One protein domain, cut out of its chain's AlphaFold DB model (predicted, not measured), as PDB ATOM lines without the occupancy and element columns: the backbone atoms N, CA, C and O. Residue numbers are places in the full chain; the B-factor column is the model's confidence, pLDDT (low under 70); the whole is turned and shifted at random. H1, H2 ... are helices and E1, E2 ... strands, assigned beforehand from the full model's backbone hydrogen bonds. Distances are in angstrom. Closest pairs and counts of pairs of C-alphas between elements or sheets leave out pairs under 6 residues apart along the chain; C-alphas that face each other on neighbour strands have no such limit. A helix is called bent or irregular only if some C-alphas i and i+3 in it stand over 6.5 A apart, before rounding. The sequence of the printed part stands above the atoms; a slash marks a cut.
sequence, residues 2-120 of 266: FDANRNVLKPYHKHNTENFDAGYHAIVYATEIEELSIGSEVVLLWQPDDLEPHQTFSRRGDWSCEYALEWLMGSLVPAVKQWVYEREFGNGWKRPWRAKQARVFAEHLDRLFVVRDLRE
ATOM      1  N   PHE A   2      -8.605 -35.552 -38.171       64.62
ATOM      2  CA  PHE A   2      -9.121 -34.276 -38.702       64.62
ATOM      3  C   PHE A   2     -10.395 -34.288 -39.555       64.62
ATOM      4  O   PHE A   2     -10.442 -34.877 -40.628       64.62
ATOM      5  N   ASP A   3     -11.391 -33.522 -39.115       58.31
ATOM      6  CA  ASP A   3     -12.327 -32.900 -40.051       58.31
ATOM      7  C   ASP A   3     -11.671 -31.607 -40.554       58.31
ATOM      8  O   ASP A   3     -11.259 -30.766 -39.747       58.31
ATOM      9  N   ALA A   4     -11.450 -31.508 -41.865       54.78
ATOM     10  CA  ALA A   4     -10.593 -30.488 -42.459       54.78
ATOM     11  C   ALA A   4     -11.422 -29.481 -43.259       54.78
ATOM     12  O   ALA A   4     -11.899 -29.768 -44.358       54.78
ATOM     13  N   ASN A   5     -11.510 -28.263 -42.734       70.31
ATOM     14  CA  ASN A   5     -11.870 -27.074 -43.496       70.31
ATOM     15  C   ASN A   5     -10.584 -26.256 -43.704       70.31
ATOM     16  O   ASN A   5      -9.692 -26.293 -42.861       70.31
ATOM     17  N   ARG A   6     -10.460 -25.512 -44.811       69.88
ATOM     18  CA  ARG A   6      -9.247 -24.732 -45.132       69.88
ATOM     19  C   ARG A   6      -8.772 -23.841 -43.981       69.88
ATOM     20  O   ARG A   6      -7.569 -23.664 -43.840       69.88
ATOM     21  N   ASN A   7      -9.701 -23.342 -43.168       80.62
ATOM     22  CA  ASN A   7      -9.409 -22.417 -42.074       80.62
ATOM     23  C   ASN A   7      -9.716 -23.002 -40.687       80.62
ATOM     24  O   ASN A   7      -9.666 -22.264 -39.709       80.62
ATOM     25  N   VAL A   8     -10.075 -24.290 -40.587       86.25
ATOM     26  CA  VAL A   8     -10.458 -24.914 -39.310       86.25
ATOM     27  C   VAL A   8      -9.824 -26.288 -39.170       86.25
ATOM     28  O   VAL A   8      -9.998 -27.160 -40.023       86.25
ATOM     29  N   LEU A   9      -9.144 -26.488 -38.049       88.69
ATOM     30  CA  LEU A   9      -8.571 -27.750 -37.623       88.69
ATOM     31  C   LEU A   9      -9.343 -28.274 -36.411       88.69
ATOM     32  O   LEU A   9      -9.402 -27.616 -35.373       88.69
ATOM     33  N   LYS A  10      -9.887 -29.487 -36.539       89.88
ATOM     34  CA  LYS A  10     -10.591 -30.183 -35.456       89.88
ATOM     35  C   LYS A  10      -9.916 -31.524 -35.143       89.88
ATOM     36  O   LYS A  10     -10.168 -32.507 -35.854       89.88
ATOM     37  N   PRO A  11      -9.011 -31.601 -34.147       88.38
ATOM     38  CA  PRO A  11      -8.445 -32.868 -33.696       88.38
ATOM     39  C   PRO A  11      -9.563 -33.798 -33.218       88.38
ATOM     40  O   PRO A  11     -10.371 -33.410 -32.382       88.38
ATOM     41  N   TYR A  12      -9.614 -35.006 -33.783       88.19
ATOM     42  CA  TYR A  12     -10.713 -35.954 -33.582       88.19
ATOM     43  C   TYR A  12     -10.210 -37.394 -33.509       88.19
ATOM     44  O   TYR A  12      -9.505 -37.846 -34.430       88.19
ATOM     45  N   HIS A  13     -10.668 -38.134 -32.500       88.44
ATOM     46  CA  HIS A  13     -10.486 -39.578 -32.381       88.44
ATOM     47  C   HIS A  13     -11.828 -40.307 -32.488       88.44
ATOM     48  O   HIS A  13     -12.782 -40.011 -31.786       88.44
ATOM     49  N   LYS A  14     -11.900 -41.306 -33.379       86.94
ATOM     50  CA  LYS A  14     -13.128 -42.091 -33.599       86.94
ATOM     51  C   LYS A  14     -13.415 -43.080 -32.465       86.94
ATOM     52  O   LYS A  14     -14.563 -43.445 -32.234       86.94
ATOM     53  N   HIS A  15     -12.365 -43.557 -31.809       88.94
ATOM     54  CA  HIS A  15     -12.419 -44.563 -30.756       88.94
ATOM     55  C   HIS A  15     -11.491 -44.138 -29.623       88.94
ATOM     56  O   HIS A  15     -10.479 -43.483 -29.885       88.94
ATOM     57  N   ASN A  16     -11.813 -44.556 -28.398       88.31
ATOM     58  CA  ASN A  16     -10.923 -44.379 -27.258       88.31
ATOM     59  C   ASN A  16      -9.590 -45.078 -27.546       88.31
ATOM     60  O   ASN A  16      -9.551 -46.216 -28.018       88.31
ATOM     61  N   THR A  17      -8.503 -44.390 -27.237       87.75
ATOM     62  CA  THR A  17      -7.138 -44.904 -27.269       87.75
ATOM     63  C   THR A  17      -6.565 -44.883 -25.854       87.75
ATOM     64  O   THR A  17      -7.209 -44.427 -24.910       87.75
ATOM     65  N   GLU A  18      -5.336 -45.367 -25.689       86.94
ATOM     66  CA  GLU A  18      -4.619 -45.254 -24.415       86.94
ATOM     67  C   GLU A  18      -4.455 -43.787 -23.971       86.94
ATOM     68  O   GLU A  18      -4.546 -43.485 -22.781       86.94
ATOM     69  N   ASN A  19      -4.294 -42.875 -24.937       85.62
ATOM     70  CA  ASN A  19      -3.917 -41.482 -24.696       85.62
ATOM     71  C   ASN A  19      -5.059 -40.471 -24.880       85.62
ATOM     72  O   ASN A  19      -4.947 -39.354 -24.384       85.62
ATOM     73  N   PHE A  20      -6.137 -40.840 -25.575       88.25
ATOM     74  CA  PHE A  20      -7.227 -39.933 -25.952       88.25
ATOM     75  C   PHE A  20      -8.576 -40.631 -25.898       88.25
ATOM     76  O   PHE A  20      -8.694 -41.784 -26.319       88.25
ATOM     77  N   ASP A  21      -9.589 -39.914 -25.438       89.50
ATOM     78  CA  ASP A  21     -10.974 -40.361 -25.495       89.50
ATOM     79  C   ASP A  21     -11.546 -40.111 -26.906       89.50
ATOM     80  O   ASP A  21     -10.965 -39.388 -27.715       89.50
ATOM     81  N   ALA A  22     -12.644 -40.774 -27.261       88.12
ATOM     82  CA  ALA A  22     -13.310 -40.569 -28.541       88.12
ATOM     83  C   ALA A  22     -14.040 -39.221 -28.554       88.12
ATOM     84  O   ALA A  22     -14.678 -38.856 -27.572       88.12
ATOM     85  N   GLY A  23     -14.004 -38.529 -29.690       87.88
ATOM     86  CA  GLY A  23     -14.609 -37.212 -29.856       87.88
ATOM     87  C   GLY A  23     -13.641 -36.190 -30.435       87.88
ATOM     88  O   GLY A  23     -12.527 -36.524 -30.860       87.88
ATOM     89  N   TYR A  24     -14.110 -34.949 -30.511       88.62
ATOM     90  CA  TYR A  24     -13.265 -33.797 -30.785       88.62
ATOM     91  C   TYR A  24     -12.586 -33.342 -29.497       88.62
ATOM     92  O   TYR A  24     -13.100 -33.558 -28.406       88.62
ATOM     93  N   HIS A  25     -11.419 -32.722 -29.634       89.19
ATOM     94  CA  HIS A  25     -10.637 -32.268 -28.480       89.19
ATOM     95  C   HIS A  25     -10.447 -30.753 -28.430       89.19
ATOM     96  O   HIS A  25     -10.153 -30.197 -27.377       89.19
ATOM     97  N   ALA A  26     -10.547 -30.087 -29.578       89.88
ATOM     98  CA  ALA A  26     -10.430 -28.644 -29.715       89.88
ATOM     99  C   ALA A  26     -10.942 -28.221 -31.093       89.88
ATOM    100  O   ALA A  26     -10.933 -29.011 -32.044       89.88
ATOM    101  N   ILE A  27     -11.284 -26.945 -31.231       89.44
ATOM    102  CA  ILE A  27     -11.476 -26.311 -32.529       89.44
ATOM    103  C   ILE A  27     -10.447 -25.190 -32.656       89.44
ATOM    104  O   ILE A  27     -10.378 -24.290 -31.819       89.44
ATOM    105  N   VAL A  28      -9.628 -25.262 -33.706       90.50
ATOM    106  CA  VAL A  28      -8.597 -24.266 -34.000       90.50
ATOM    107  C   VAL A  28      -8.911 -23.590 -35.326       90.50
ATOM    108  O   VAL A  28      -8.953 -24.253 -36.362       90.50
ATOM    109  N   TYR A  29      -9.108 -22.277 -35.305       89.44
ATOM    110  CA  TYR A  29      -9.313 -21.461 -36.500       89.44
ATOM    111  C   TYR A  29      -8.023 -20.759 -36.889       89.44
ATOM    112  O   TYR A  29      -7.294 -20.289 -36.022       89.44
ATOM    113  N   ALA A  30      -7.770 -20.640 -38.187       89.44
ATOM    114  CA  ALA A  30      -6.737 -19.765 -38.719       89.44
ATOM    115  C   ALA A  30      -7.394 -18.511 -39.303       89.44
ATOM    116  O   ALA A  30      -8.277 -18.616 -40.158       89.44
ATOM    117  N   THR A  31      -6.966 -17.338 -38.845       88.88
ATOM    118  CA  THR A  31      -7.438 -16.044 -39.352       88.88
ATOM    119  C   THR A  31      -6.309 -15.024 -39.367       88.88
ATOM    120  O   THR A  31      -5.325 -15.164 -38.647       88.88
ATOM    121  N   GLU A  32      -6.458 -13.979 -40.166       87.94
ATOM    122  CA  GLU A  32      -5.620 -12.787 -40.079       87.94
ATOM    123  C   GLU A  32      -6.275 -11.811 -39.092       87.94
ATOM    124  O   GLU A  32      -7.485 -11.588 -39.142       87.94
ATOM    125  N   ILE A  33      -5.484 -11.279 -38.164       85.19
ATOM    126  CA  ILE A  33      -5.873 -10.207 -37.235       85.19
ATOM    127  C   ILE A  33      -4.846  -9.088 -37.366       85.19
ATOM    128  O   ILE A  33      -3.639  -9.345 -37.270       85.19
ATOM    129  N   GLU A  34      -5.328  -7.868 -37.603       79.69
ATOM    130  CA  GLU A  34      -4.511  -6.654 -37.661       79.69
ATOM    131  C   GLU A  34      -3.703  -6.494 -36.359       79.69
ATOM    132  O   GLU A  34      -4.141  -6.920 -35.296       79.69
ATOM    133  N   GLU A  35      -2.484  -5.957 -36.444       81.44
ATOM    134  CA  GLU A  35      -1.509  -5.824 -35.338       81.44
ATOM    135  C   GLU A  35      -0.914  -7.132 -34.770       81.44
ATOM    136  O   GLU A  35       0.203  -7.107 -34.250       81.44
ATOM    137  N   LEU A  36      -1.588  -8.280 -34.900       82.12
ATOM    138  CA  LEU A  36      -1.043  -9.587 -34.489       82.12
ATOM    139  C   LEU A  36      -0.327 -10.323 -35.626       82.12
ATOM    140  O   LEU A  36       0.679 -11.003 -35.397       82.12
ATOM    141  N   SER A  37      -0.851 -10.192 -36.844       84.62
ATOM    142  CA  SER A  37      -0.345 -10.879 -38.035       84.62
ATOM    143  C   SER A  37       0.765 -10.048 -38.674       84.62
ATOM    144  O   SER A  37       0.515  -8.941 -39.147       84.62
ATOM    145  N   ILE A  38       2.001 -10.559 -38.698       80.69
ATOM    146  CA  ILE A  38       3.133  -9.875 -39.335       80.69
ATOM    147  C   ILE A  38       3.422 -10.537 -40.684       80.69
ATOM    148  O   ILE A  38       3.849 -11.688 -40.762       80.69
ATOM    149  N   GLY A  39       3.228  -9.797 -41.776       84.88
ATOM    150  CA  GLY A  39       3.488 -10.303 -43.123       84.88
ATOM    151  C   GLY A  39       2.487 -11.388 -43.525       84.88
ATOM    152  O   GLY A  39       1.319 -11.091 -43.728       84.88
ATOM    153  N   SER A  40       2.955 -12.629 -43.672       81.56
ATOM    154  CA  SER A  40       2.138 -13.789 -44.069       81.56
ATOM    155  C   SER A  40       1.768 -14.696 -42.889       81.56
ATOM    156  O   SER A  40       1.471 -15.875 -43.083       81.56
ATOM    157  N   GLU A  41       1.908 -14.202 -41.662       87.50
ATOM    158  CA  GLU A  41       1.519 -14.939 -40.467       87.50
ATOM    159  C   GLU A  41      -0.001 -14.964 -40.301       87.50
ATOM    160  O   GLU A  41      -0.704 -14.049 -40.718       87.50
ATOM    161  N   VAL A  42      -0.494 -16.009 -39.641       88.00
ATOM    162  CA  VAL A  42      -1.901 -16.140 -39.257       88.00
ATOM    163  C   VAL A  42      -2.000 -16.327 -37.752       88.00
ATOM    164  O   VAL A  42      -1.126 -16.931 -37.125       88.00
ATOM    165  N   VAL A  43      -3.091 -15.843 -37.174       88.25
ATOM    166  CA  VAL A  43      -3.447 -16.082 -35.780       88.25
ATOM    167  C   VAL A  43      -4.250 -17.372 -35.683       88.25
ATOM    168  O   VAL A  43      -5.223 -17.583 -36.411       88.25
ATOM    169  N   LEU A  44      -3.834 -18.234 -34.755       88.69
ATOM    170  CA  LEU A  44      -4.559 -19.447 -34.400       88.69
ATOM    171  C   LEU A  44      -5.488 -19.157 -33.220       88.69
ATOM    172  O   LEU A  44      -5.030 -18.969 -32.093       88.69
ATOM    173  N   LEU A  45      -6.794 -19.126 -33.478       87.88
ATOM    174  CA  LEU A  45      -7.812 -18.988 -32.441       87.88
ATOM    175  C   LEU A  45      -8.215 -20.369 -31.940       87.88
ATOM    176  O   LEU A  45      -8.507 -21.258 -32.734       87.88
ATOM    177  N   TRP A  46      -8.248 -20.535 -30.623       88.44
ATOM    178  CA  TRP A  46      -8.658 -21.773 -29.967       88.44
ATOM    179  C   TRP A  46     -10.008 -21.582 -29.281       88.44
ATOM    180  O   TRP A  46     -10.220 -20.570 -28.609       88.44
ATOM    181  N   GLN A  47     -10.875 -22.583 -29.404       84.81
ATOM    182  CA  GLN A  47     -12.069 -22.742 -28.581       84.81
ATOM    183  C   GLN A  47     -12.298 -24.231 -28.262       84.81
ATOM    184  O   GLN A  47     -11.844 -25.095 -29.029       84.81
ATOM    185  N   PRO A  48     -12.987 -24.552 -27.154       82.50
ATOM    186  CA  PRO A  48     -13.459 -25.913 -26.912       82.50
ATOM    187  C   PRO A  48     -14.493 -26.337 -27.969       82.50
ATOM    188  O   PRO A  48     -15.050 -25.490 -28.667       82.50
ATOM    189  N   ASP A  49     -14.726 -27.648 -28.105       77.25
ATOM    190  CA  ASP A  49     -15.755 -28.163 -29.026       77.25
ATOM    191  C   ASP A  49     -17.164 -27.747 -28.571       77.25
ATOM    192  O   ASP A  49     -17.934 -27.216 -29.369       77.25
ATOM    193  N   ASP A  50     -17.426 -27.855 -27.264       73.69
ATOM    194  CA  ASP A  50     -18.636 -27.375 -26.593       73.69
ATOM    195  C   ASP A  50     -18.299 -26.364 -25.488       73.69
ATOM    196  O   ASP A  50     -17.265 -26.476 -24.841       73.69
ATOM    197  N   LEU A  51     -19.171 -25.382 -25.241       65.62
ATOM    198  CA  LEU A  51     -19.059 -24.420 -24.131       65.62
ATOM    199  C   LEU A  51     -20.015 -24.823 -23.001       65.62
ATOM    200  O   LEU A  51     -21.059 -24.199 -22.805       65.62
ATOM    201  N   GLU A  52     -19.678 -25.878 -22.257       73.81
ATOM    202  CA  GLU A  52     -20.468 -26.279 -21.088       73.81
ATOM    203  C   GLU A  52     -19.933 -25.652 -19.783       73.81
ATOM    204  O   GLU A  52     -18.725 -25.673 -19.539       73.81
ATOM    205  N   PRO A  53     -20.804 -25.150 -18.878       60.16
ATOM    206  CA  PRO A  53     -20.391 -24.506 -17.621       60.16
ATOM    207  C   PRO A  53     -19.523 -25.368 -16.688       60.16
ATOM    208  O   PRO A  53     -18.888 -24.842 -15.773       60.16
ATOM    209  N   HIS A  54     -19.523 -26.688 -16.881       66.12
ATOM    210  CA  HIS A  54     -18.800 -27.663 -16.058       66.12
ATOM    211  C   HIS A  54     -17.783 -28.482 -16.861       66.12
ATOM    212  O   HIS A  54     -17.335 -29.538 -16.406       66.12
ATOM    213  N   GLN A  55     -17.416 -28.005 -18.052       71.94
ATOM    214  CA  GLN A  55     -16.449 -28.684 -18.898       71.94
ATOM    215  C   GLN A  55     -15.099 -28.802 -18.187       71.94
ATOM    216  O   GLN A  55     -14.556 -27.829 -17.657       71.94
ATOM    217  N   THR A  56     -14.559 -30.019 -18.159       77.38
ATOM    218  CA  THR A  56     -13.272 -30.303 -17.527       77.38
ATOM    219  C   THR A  56     -12.222 -30.528 -18.599       77.38
ATOM    220  O   THR A  56     -12.262 -31.523 -19.322       77.38
ATOM    221  N   PHE A  57     -11.245 -29.628 -18.666       84.31
ATOM    222  CA  PHE A  57     -10.133 -29.775 -19.594       84.31
ATOM    223  C   PHE A  57      -9.168 -30.864 -19.128       84.31
ATOM    224  O   PHE A  57      -8.765 -30.920 -17.965       84.31
ATOM    225  N   SER A  58      -8.757 -31.726 -20.050       85.19
ATOM    226  CA  SER A  58      -7.753 -32.753 -19.810       85.19
ATOM    227  C   SER A  58      -6.990 -33.081 -21.089       85.19
ATOM    228  O   SER A  58      -7.428 -32.800 -22.198       85.19
ATOM    229  N   ARG A  59      -5.835 -33.735 -20.949       86.12
ATOM    230  CA  ARG A  59      -5.075 -34.212 -22.115       86.12
ATOM    231  C   ARG A  59      -5.827 -35.279 -22.925       86.12
ATOM    232  O   ARG A  59      -5.558 -35.432 -24.111       86.12
ATOM    233  N   ARG A  60      -6.744 -36.015 -22.283       87.69
ATOM    234  CA  ARG A  60      -7.480 -37.132 -22.894       87.69
ATOM    235  C   ARG A  60      -8.774 -36.699 -23.586       87.69
ATOM    236  O   ARG A  60      -9.040 -37.186 -24.680       87.69
ATOM    237  N   GLY A  61      -9.545 -35.822 -22.945       87.44
ATOM    238  CA  GLY A  61     -10.827 -35.296 -23.425       87.44
ATOM    239  C   GLY A  61     -10.663 -33.916 -24.056       87.44
ATOM    240  O   GLY A  61      -9.877 -33.765 -24.991       87.44
ATOM    241  N   ASP A  62     -11.366 -32.914 -23.528       87.38
ATOM    242  CA  ASP A  62     -11.285 -31.532 -24.009       87.38
ATOM    243  C   ASP A  62      -9.929 -30.901 -23.700       87.38
ATOM    244  O   ASP A  62      -9.532 -30.753 -22.543       87.38
ATOM    245  N   TRP A  63      -9.194 -30.505 -24.730       90.62
ATOM    246  CA  TRP A  63      -7.866 -29.934 -24.561       90.62
ATOM    247  C   TRP A  63      -7.958 -28.491 -24.115       90.62
ATOM    248  O   TRP A  63      -8.628 -27.693 -24.758       90.62
ATOM    249  N   SER A  64      -7.200 -28.124 -23.082       86.62
ATOM    250  CA  SER A  64      -6.983 -26.709 -22.794       86.62
ATOM    251  C   SER A  64      -6.218 -26.036 -23.940       86.62
ATOM    252  O   SER A  64      -5.521 -26.693 -24.720       86.62
ATOM    253  N   CYS A  65      -6.289 -24.706 -24.004       85.44
ATOM    254  CA  CYS A  65      -5.508 -23.911 -24.951       85.44
ATOM    255  C   CYS A  65      -3.998 -24.221 -24.855       85.44
ATOM    256  O   CYS A  65      -3.322 -24.339 -25.877       85.44
ATOM    257  N   GLU A  66      -3.477 -24.424 -23.638       85.12
ATOM    258  CA  GLU A  66      -2.086 -24.827 -23.388       85.12
ATOM    259  C   GLU A  66      -1.764 -26.161 -24.040       85.12
ATOM    260  O   GLU A  66      -0.790 -26.256 -24.785       85.12
ATOM    261  N   TYR A  67      -2.575 -27.186 -23.779       89.25
ATOM    262  CA  TYR A  67      -2.287 -28.512 -24.298       89.25
ATOM    263  C   TYR A  67      -2.467 -28.585 -25.818       89.25
ATOM    264  O   TYR A  67      -1.674 -29.233 -26.498       89.25
ATOM    265  N   ALA A  68      -3.445 -27.866 -26.375       90.50
ATOM    266  CA  ALA A  68      -3.609 -27.752 -27.819       90.50
ATOM    267  C   ALA A  68      -2.371 -27.126 -28.486       90.50
ATOM    268  O   ALA A  68      -1.931 -27.618 -29.527       90.50
ATOM    269  N   LEU A  69      -1.767 -26.097 -27.875       88.75
ATOM    270  CA  LEU A  69      -0.516 -25.511 -28.361       88.75
ATOM    271  C   LEU A  69       0.666 -26.482 -28.221       88.75
ATOM    272  O   LEU A  69       1.426 -26.646 -29.176       88.75
ATOM    273  N   GLU A  70       0.802 -27.160 -27.073       90.06
ATOM    274  CA  GLU A  70       1.828 -28.196 -26.854       90.06
ATOM    275  C   GLU A  70       1.747 -29.286 -27.930       90.06
ATOM    276  O   GLU A  70       2.755 -29.651 -28.537       90.06
ATOM    277  N   TRP A  71       0.541 -29.778 -28.214       90.88
ATOM    278  CA  TRP A  71       0.300 -30.773 -29.251       90.88
ATOM    279  C   TRP A  71       0.584 -30.224 -30.657       90.88
ATOM    280  O   TRP A  71       1.218 -30.903 -31.470       90.88
ATOM    281  N   LEU A  72       0.172 -28.987 -30.952       90.56
ATOM    282  CA  LEU A  72       0.413 -28.353 -32.246       90.56
ATOM    283  C   LEU A  72       1.917 -28.237 -32.525       90.56
ATOM    284  O   LEU A  72       2.380 -28.635 -33.594       90.56
ATOM    285  N   MET A  73       2.685 -27.751 -31.553       90.62
ATOM    286  CA  MET A  73       4.129 -27.556 -31.687       90.62
ATOM    287  C   MET A  73       4.916 -28.867 -31.611       90.62
ATOM    288  O   MET A  73       5.868 -29.054 -32.364       90.62
ATOM    289  N   GLY A  74       4.535 -29.771 -30.708       91.12
ATOM    290  CA  GLY A  74       5.281 -30.998 -30.433       91.12
ATOM    291  C   GLY A  74       4.934 -32.169 -31.351       91.12
ATOM    292  O   GLY A  74       5.755 -33.064 -31.525       91.12
ATOM    293  N   SER A  75       3.733 -32.184 -31.935       90.94
ATOM    294  CA  SER A  75       3.238 -33.307 -32.745       90.94
ATOM    295  C   SER A  75       2.831 -32.882 -34.154       90.94
ATOM    296  O   SER A  75       3.364 -33.413 -35.130       90.94
ATOM    297  N   LEU A  76       1.913 -31.918 -34.288       89.94
ATOM    298  CA  LEU A  76       1.332 -31.593 -35.595       89.94
ATOM    299  C   LEU A  76       2.338 -30.928 -36.540       89.94
ATOM    300  O   LEU A  76       2.533 -31.406 -37.654       89.94
ATOM    301  N   VAL A  77       2.973 -29.834 -36.114       90.50
ATOM    302  CA  VAL A  77       3.918 -29.077 -36.946       90.50
ATOM    303  C   VAL A  77       5.081 -29.962 -37.423       90.50
ATOM    304  O   VAL A  77       5.342 -29.967 -38.629       90.50
ATOM    305  N   PRO A  78       5.743 -30.764 -36.563       91.12
ATOM    306  CA  PRO A  78       6.771 -31.702 -37.009       91.12
ATOM    307  C   PRO A  78       6.259 -32.717 -38.038       91.12
ATOM    308  O   PRO A  78       6.912 -32.928 -39.060       91.12
ATOM    309  N   ALA A  79       5.073 -33.295 -37.820       91.00
ATOM    310  CA  ALA A  79       4.485 -34.261 -38.746       91.00
ATOM    311  C   ALA A  79       4.156 -33.629 -40.109       91.00
ATOM    312  O   ALA A  79       4.438 -34.221 -41.152       91.00
ATOM    313  N   VAL A  80       3.620 -32.405 -40.120       89.31
ATOM    314  CA  VAL A  80       3.347 -31.654 -41.355       89.31
ATOM    315  C   VAL A  80       4.647 -31.322 -42.083       89.31
ATOM    316  O   VAL A  80       4.733 -31.558 -43.288       89.31
ATOM    317  N   LYS A  81       5.683 -30.844 -41.378       90.31
ATOM    318  CA  LYS A  81       7.009 -30.594 -41.968       90.31
ATOM    319  C   LYS A  81       7.564 -31.850 -42.637       90.31
ATOM    320  O   LYS A  81       7.985 -31.788 -43.792       90.31
ATOM    321  N   GLN A  82       7.528 -32.984 -41.934       89.38
ATOM    322  CA  GLN A  82       8.003 -34.259 -42.464       89.38
ATOM    323  C   GLN A  82       7.199 -34.687 -43.695       89.38
ATOM    324  O   GLN A  82       7.791 -35.029 -44.715       89.38
ATOM    325  N   TRP A  83       5.870 -34.599 -43.643       89.31
ATOM    326  CA  TRP A  83       5.009 -34.951 -44.770       89.31
ATOM    327  C   TRP A  83       5.258 -34.066 -46.000       89.31
ATOM    328  O   TRP A  83       5.385 -34.578 -47.113       89.31
ATOM    329  N   VAL A  84       5.388 -32.745 -45.824       89.69
ATOM    330  CA  VAL A  84       5.707 -31.813 -46.923       89.69
ATOM    331  C   VAL A  84       7.086 -32.124 -47.510       89.69
ATOM    332  O   VAL A  84       7.241 -32.168 -48.733       89.69
ATOM    333  N   TYR A  85       8.074 -32.391 -46.655       88.31
ATOM    334  CA  TYR A  85       9.416 -32.782 -47.075       88.31
ATOM    335  C   TYR A  85       9.419 -34.101 -47.860       88.31
ATOM    336  O   TYR A  85      10.042 -34.197 -48.917       88.31
ATOM    337  N   GLU A  86       8.711 -35.121 -47.380       87.81
ATOM    338  CA  GLU A  86       8.588 -36.422 -48.041       87.81
ATOM    339  C   GLU A  86       7.792 -36.341 -49.343       87.81
ATOM    340  O   GLU A  86       8.116 -37.030 -50.305       87.81
ATOM    341  N   ARG A  87       6.800 -35.460 -49.444       87.31
ATOM    342  CA  ARG A  87       6.089 -35.250 -50.706       87.31
ATOM    343  C   ARG A  87       7.007 -34.689 -51.797       87.31
ATOM    344  O   ARG A  87       6.903 -35.100 -52.950       87.31
ATOM    345  N   GLU A  88       7.926 -33.795 -51.435       84.75
ATOM    346  CA  GLU A  88       8.852 -33.162 -52.382       84.75
ATOM    347  C   GLU A  88      10.089 -34.041 -52.676       84.75
ATOM    348  O   GLU A  88      10.517 -34.198 -53.825       84.75
ATOM    349  N   PHE A  89      10.645 -34.682 -51.641       82.88
ATOM    350  CA  PHE A  89      11.924 -35.401 -51.688       82.88
ATOM    351  C   PHE A  89      11.842 -36.877 -51.255       82.88
ATOM    352  O   PHE A  89      12.875 -37.504 -51.035       82.88
ATOM    353  N   GLY A  90      10.661 -37.475 -51.103       69.81
ATOM    354  CA  GLY A  90      10.478 -38.840 -50.575       69.81
ATOM    355  C   GLY A  90      10.876 -39.970 -51.520       69.81
ATOM    356  O   GLY A  90      11.094 -41.092 -51.072       69.81
ATOM    357  N   ASN A  91      11.060 -39.696 -52.815       72.44
ATOM    358  CA  ASN A  91      11.593 -40.704 -53.731       72.44
ATOM    359  C   ASN A  91      13.071 -40.954 -53.401       72.44
ATOM    360  O   ASN A  91      13.905 -40.063 -53.578       72.44
ATOM    361  N   GLY A  92      13.403 -42.183 -52.981       62.69
ATOM    362  CA  GLY A  92      14.740 -42.576 -52.504       62.69
ATOM    363  C   GLY A  92      15.894 -42.276 -53.468       62.69
ATOM    364  O   GLY A  92      17.036 -42.147 -53.041       62.69
ATOM    365  N   TRP A  93      15.600 -42.084 -54.757       64.56
ATOM    366  CA  TRP A  93      16.588 -41.748 -55.783       64.56
ATOM    367  C   TRP A  93      16.736 -40.235 -56.011       64.56
ATOM    368  O   TRP A  93      17.753 -39.800 -56.530       64.56
ATOM    369  N   LYS A  94      15.771 -39.398 -55.601       62.56
ATOM    370  CA  LYS A  94      15.870 -37.928 -55.707       62.56
ATOM    371  C   LYS A  94      16.710 -37.316 -54.578       62.56
ATOM    372  O   LYS A  94      17.344 -36.286 -54.795       62.56
ATOM    373  N   ARG A  95      16.741 -37.948 -53.397       63.34
ATOM    374  CA  ARG A  95      17.447 -37.448 -52.198       63.34
ATOM    375  C   ARG A  95      18.954 -37.233 -52.394       63.34
ATOM    376  O   ARG A  95      19.401 -36.119 -52.126       63.34
ATOM    377  N   PRO A  96      19.745 -38.208 -52.887       64.12
ATOM    378  CA  PRO A  96      21.189 -38.009 -53.018       64.12
ATOM    379  C   PRO A  96      21.553 -37.003 -54.123       64.12
ATOM    380  O   PRO A  96      22.487 -36.226 -53.959       64.12
ATOM    381  N   TRP A  97      20.769 -36.932 -55.205       70.31
ATOM    382  CA  TRP A  97      21.024 -36.022 -56.333       70.31
ATOM    383  C   TRP A  97      20.578 -34.574 -56.082       70.31
ATOM    384  O   TRP A  97      21.005 -33.662 -56.786       70.31
ATOM    385  N   ARG A  98      19.722 -34.342 -55.078       79.25
ATOM    386  CA  ARG A  98      19.201 -33.013 -54.709       79.25
ATOM    387  C   ARG A  98      19.457 -32.657 -53.245       79.25
ATOM    388  O   ARG A  98      18.768 -31.798 -52.704       79.25
ATOM    389  N   ALA A  99      20.465 -33.257 -52.613       79.56
ATOM    390  CA  ALA A  99      20.735 -33.096 -51.180       79.56
ATOM    391  C   ALA A  99      20.840 -31.621 -50.740       79.56
ATOM    392  O   ALA A  99      20.267 -31.231 -49.724       79.56
ATOM    393  N   LYS A 100      21.493 -30.770 -51.545       83.12
ATOM    394  CA  LYS A 100      21.587 -29.323 -51.279       83.12
ATOM    395  C   LYS A 100      20.219 -28.628 -51.319       83.12
ATOM    396  O   LYS A 100      19.926 -27.829 -50.439       83.12
ATOM    397  N   GLN A 101      19.384 -28.937 -52.314       84.44
ATOM    398  CA  GLN A 101      18.031 -28.370 -52.434       84.44
ATOM    399  C   GLN A 101      17.129 -28.857 -51.299       84.44
ATOM    400  O   GLN A 101      16.394 -28.064 -50.727       84.44
ATOM    401  N   ALA A 102      17.244 -30.133 -50.928       84.06
ATOM    402  CA  ALA A 102      16.505 -30.711 -49.816       84.06
ATOM    403  C   ALA A 102      16.872 -30.045 -48.479       84.06
ATOM    404  O   ALA A 102      15.986 -29.767 -47.677       84.06
ATOM    405  N   ARG A 103      18.157 -29.732 -48.254       85.69
ATOM    406  CA  ARG A 103      18.593 -29.002 -47.053       85.69
ATOM    407  C   ARG A 103      18.035 -27.581 -47.014       85.69
ATOM    408  O   ARG A 103      17.453 -27.193 -46.013       85.69
ATOM    409  N   VAL A 104      18.157 -26.837 -48.116       88.69
ATOM    410  CA  VAL A 104      17.598 -25.476 -48.228       88.69
ATOM    411  C   VAL A 104      16.082 -25.486 -48.026       88.69
ATOM    412  O   VAL A 104      15.541 -24.600 -47.375       88.69
ATOM    413  N   PHE A 105      15.389 -26.498 -48.549       88.75
ATOM    414  CA  PHE A 105      13.952 -26.648 -48.361       88.75
ATOM    415  C   PHE A 105      13.583 -26.950 -46.906       88.75
ATOM    416  O   PHE A 105      12.657 -26.340 -46.385       88.75
ATOM    417  N   ALA A 106      14.321 -27.832 -46.225       86.81
ATOM    418  CA  ALA A 106      14.121 -28.086 -44.798       86.81
ATOM    419  C   ALA A 106      14.339 -26.810 -43.962       86.81
ATOM    420  O   ALA A 106      13.467 -26.439 -43.182       86.81
ATOM    421  N   GLU A 107      15.430 -26.076 -44.213       89.06
ATOM    422  CA  GLU A 107      15.700 -24.778 -43.574       89.06
ATOM    423  C   GLU A 107      14.578 -23.758 -43.853       89.06
ATOM    424  O   GLU A 107      14.235 -22.944 -42.996       89.06
ATOM    425  N   HIS A 108      13.981 -23.790 -45.047       89.19
ATOM    426  CA  HIS A 108      12.840 -22.945 -45.389       89.19
ATOM    427  C   HIS A 108      11.570 -23.342 -44.623       89.19
ATOM    428  O   HIS A 108      10.894 -22.462 -44.095       89.19
ATOM    429  N   LEU A 109      11.272 -24.640 -44.499       88.62
ATOM    430  CA  LEU A 109      10.160 -25.127 -43.675       88.62
ATOM    431  C   LEU A 109      10.333 -24.731 -42.205       88.62
ATOM    432  O   LEU A 109       9.351 -24.397 -41.546       88.62
ATOM    433  N   ASP A 110      11.564 -24.714 -41.695       88.12
ATOM    434  CA  ASP A 110      11.841 -24.254 -40.333       88.12
ATOM    435  C   ASP A 110      11.541 -22.771 -40.126       88.12
ATOM    436  O   ASP A 110      11.087 -22.397 -39.048       88.12
ATOM    437  N   ARG A 111      11.719 -21.947 -41.162       86.25
ATOM    438  CA  ARG A 111      11.365 -20.521 -41.126       86.25
ATOM    439  C   ARG A 111       9.874 -20.267 -41.336       86.25
ATOM    440  O   ARG A 111       9.363 -19.292 -40.805       86.25
ATOM    441  N   LEU A 112       9.194 -21.106 -42.119       85.44
ATOM    442  CA  LEU A 112       7.760 -20.959 -42.390       85.44
ATOM    443  C   LEU A 112       6.889 -21.409 -41.215       85.44
ATOM    444  O   LEU A 112       5.896 -20.766 -40.901       85.44
ATOM    445  N   PHE A 113       7.244 -22.518 -40.571       84.00
ATOM    446  CA  PHE A 113       6.467 -23.089 -39.471       84.00
ATOM    447  C   PHE A 113       7.026 -22.637 -38.119       84.00
ATOM    448  O   PHE A 113       7.459 -23.455 -37.301       84.00
ATOM    449  N   VAL A 114       7.027 -21.321 -37.907       82.25
ATOM    450  CA  VAL A 114       7.324 -20.700 -36.615       82.25
ATOM    451  C   VAL A 114       6.001 -20.355 -35.945       82.25
ATOM    452  O   VAL A 114       5.175 -19.651 -36.514       82.25
ATOM    453  N   VAL A 115       5.799 -20.864 -34.731       83.06
ATOM    454  CA  VAL A 115       4.625 -20.553 -33.913       83.06
ATOM    455  C   VAL A 115       5.083 -19.651 -32.778       83.06
ATOM    456  O   VAL A 115       5.988 -20.012 -32.025       83.06
ATOM    457  N   ARG A 116       4.475 -18.469 -32.676       80.56
ATOM    458  CA  ARG A 116       4.707 -17.521 -31.585       80.56
ATOM    459  C   ARG A 116       3.576 -17.685 -30.574       80.56
ATOM    460  O   ARG A 116       2.410 -17.567 -30.943       80.56
ATOM    461  N   ASP A 117       3.912 -17.980 -29.322       80.06
ATOM    462  CA  ASP A 117       2.919 -17.972 -28.250       80.06
ATOM    463  C   ASP A 117       2.631 -16.518 -27.867       80.06
ATOM    464  O   ASP A 117       3.467 -15.847 -27.267       80.06
ATOM    465  N   LEU A 118       1.468 -16.019 -28.284       77.00
ATOM    466  CA  LEU A 118       1.015 -14.661 -27.978       77.00
ATOM    467  C   LEU A 118       0.437 -14.544 -26.561       77.00
ATOM    468  O   LEU A 118       0.064 -13.453 -26.138       77.00
ATOM    469  N   ARG A 119       0.312 -15.656 -25.827       75.38
ATOM    470  CA  ARG A 119      -0.199 -15.633 -24.459       75.38
ATOM    471  C   ARG A 119       0.885 -15.102 -23.541       75.38
ATOM    472  O   ARG A 119       2.008 -15.605 -23.533       75.38
ATOM    473  N   GLU A 120       0.522 -14.162 -22.682       78.06
ATOM    474  CA  GLU A 120       1.371 -13.881 -21.538       78.06
ATOM    475  C   GLU A 120       1.090 -14.917 -20.441       78.06
ATOM    476  O   GLU A 120      -0.063 -15.064 -20.019       78.06
TER     477      GLU A 120
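This is residues 2 to 120 of the 266 residues of an uncharacterized protein of Cupriavidus neocaledonicus (UniProt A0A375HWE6). A small antiparallel sheet of four strands has the first arm of a long bent helix, H1, over one face, and H1 then runs away beyond the sheet. H3 folds back beside the second arm of H1, and the two make a helical hairpin whose far end holds the short H2. The printed part has 119 residues with four named strands and then three named helices, in the order E1 E2 E3 E4 H1 H2 H3. The class is mixed, helices and strands, with 59 residues in named elements, under half of those printed. The whole is loose, with a radius of gyration of the C-alphas of 17.2 A and spans of 57 by 40 by 25 A.

E1, residues 3 to 5, begins at C-alpha 3 (-12.327, -32.900, -40.051). E2 is residues 8 to 10, E3 residues 27 to 31, 13.0 A long, and E4 residues 43 to 47, 13.1 A. H1, residues 65 to 89, was assigned as one helix by its hydrogen bonds but is bent: C-alphas 74 and 77 are 6.9 A apart. Its arms are H1a, residues 65 to 74, 14.0 A, and H1b, residues 77 to 89, 17.9 A, at a shallow tilt of 31 degrees. H2 is residues 94 to 97. H3, residues 99 to 112, 19.8 A, ends at C-alpha 112 (7.760, -20.959, -42.390).

E1, E2, E3 and E4 form a meander, each strand the antiparallel neighbour of the one before, with E1 and E4 as edge strands. In the hairpin E1 and E2, N 8 and O 5 are 3.1 A apart, within hydrogen-bond range. In the hairpin E2 and E3, N 9 and O 28 are at 2.8 A; in the hairpin E3 and E4, N 29 and O 45 are at 2.8 A. H1a is on the sheet at a height of 10.7 A, over E4 and only just over E3, where 3 of its C-alphas fall. It runs slantwise to the strands, at 46 degrees to E4 on the local plane. The closest C-alphas of E4 and H1a, Trp 46 and Cys 65, are 6.3 A apart. H1b is not on the sheet. H1b and H3 touch, closest at the C-alphas of Lys 81 and Leu 109, 6.5 A, opposite ways at a shallow tilt of 31 degrees. H2 is close to H1b but not clearly touching, with the C-alphas of Phe 89 and Arg 95 at 5.9 A. In H1a, H1b and H3 every O i to N i+4 pair is within hydrogen-bond range; H2 is too short for one.

The C-alphas farthest apart, Pro 53 and Trp 97, are 57.8 A apart. The printed part has no cut. The links E2 to E3, E3 to E4 and E4 to H1 are long. Mean pLDDT of the printed part is 83.3, with 13 residues under 70, among them 2 to 4 and 92 to 96.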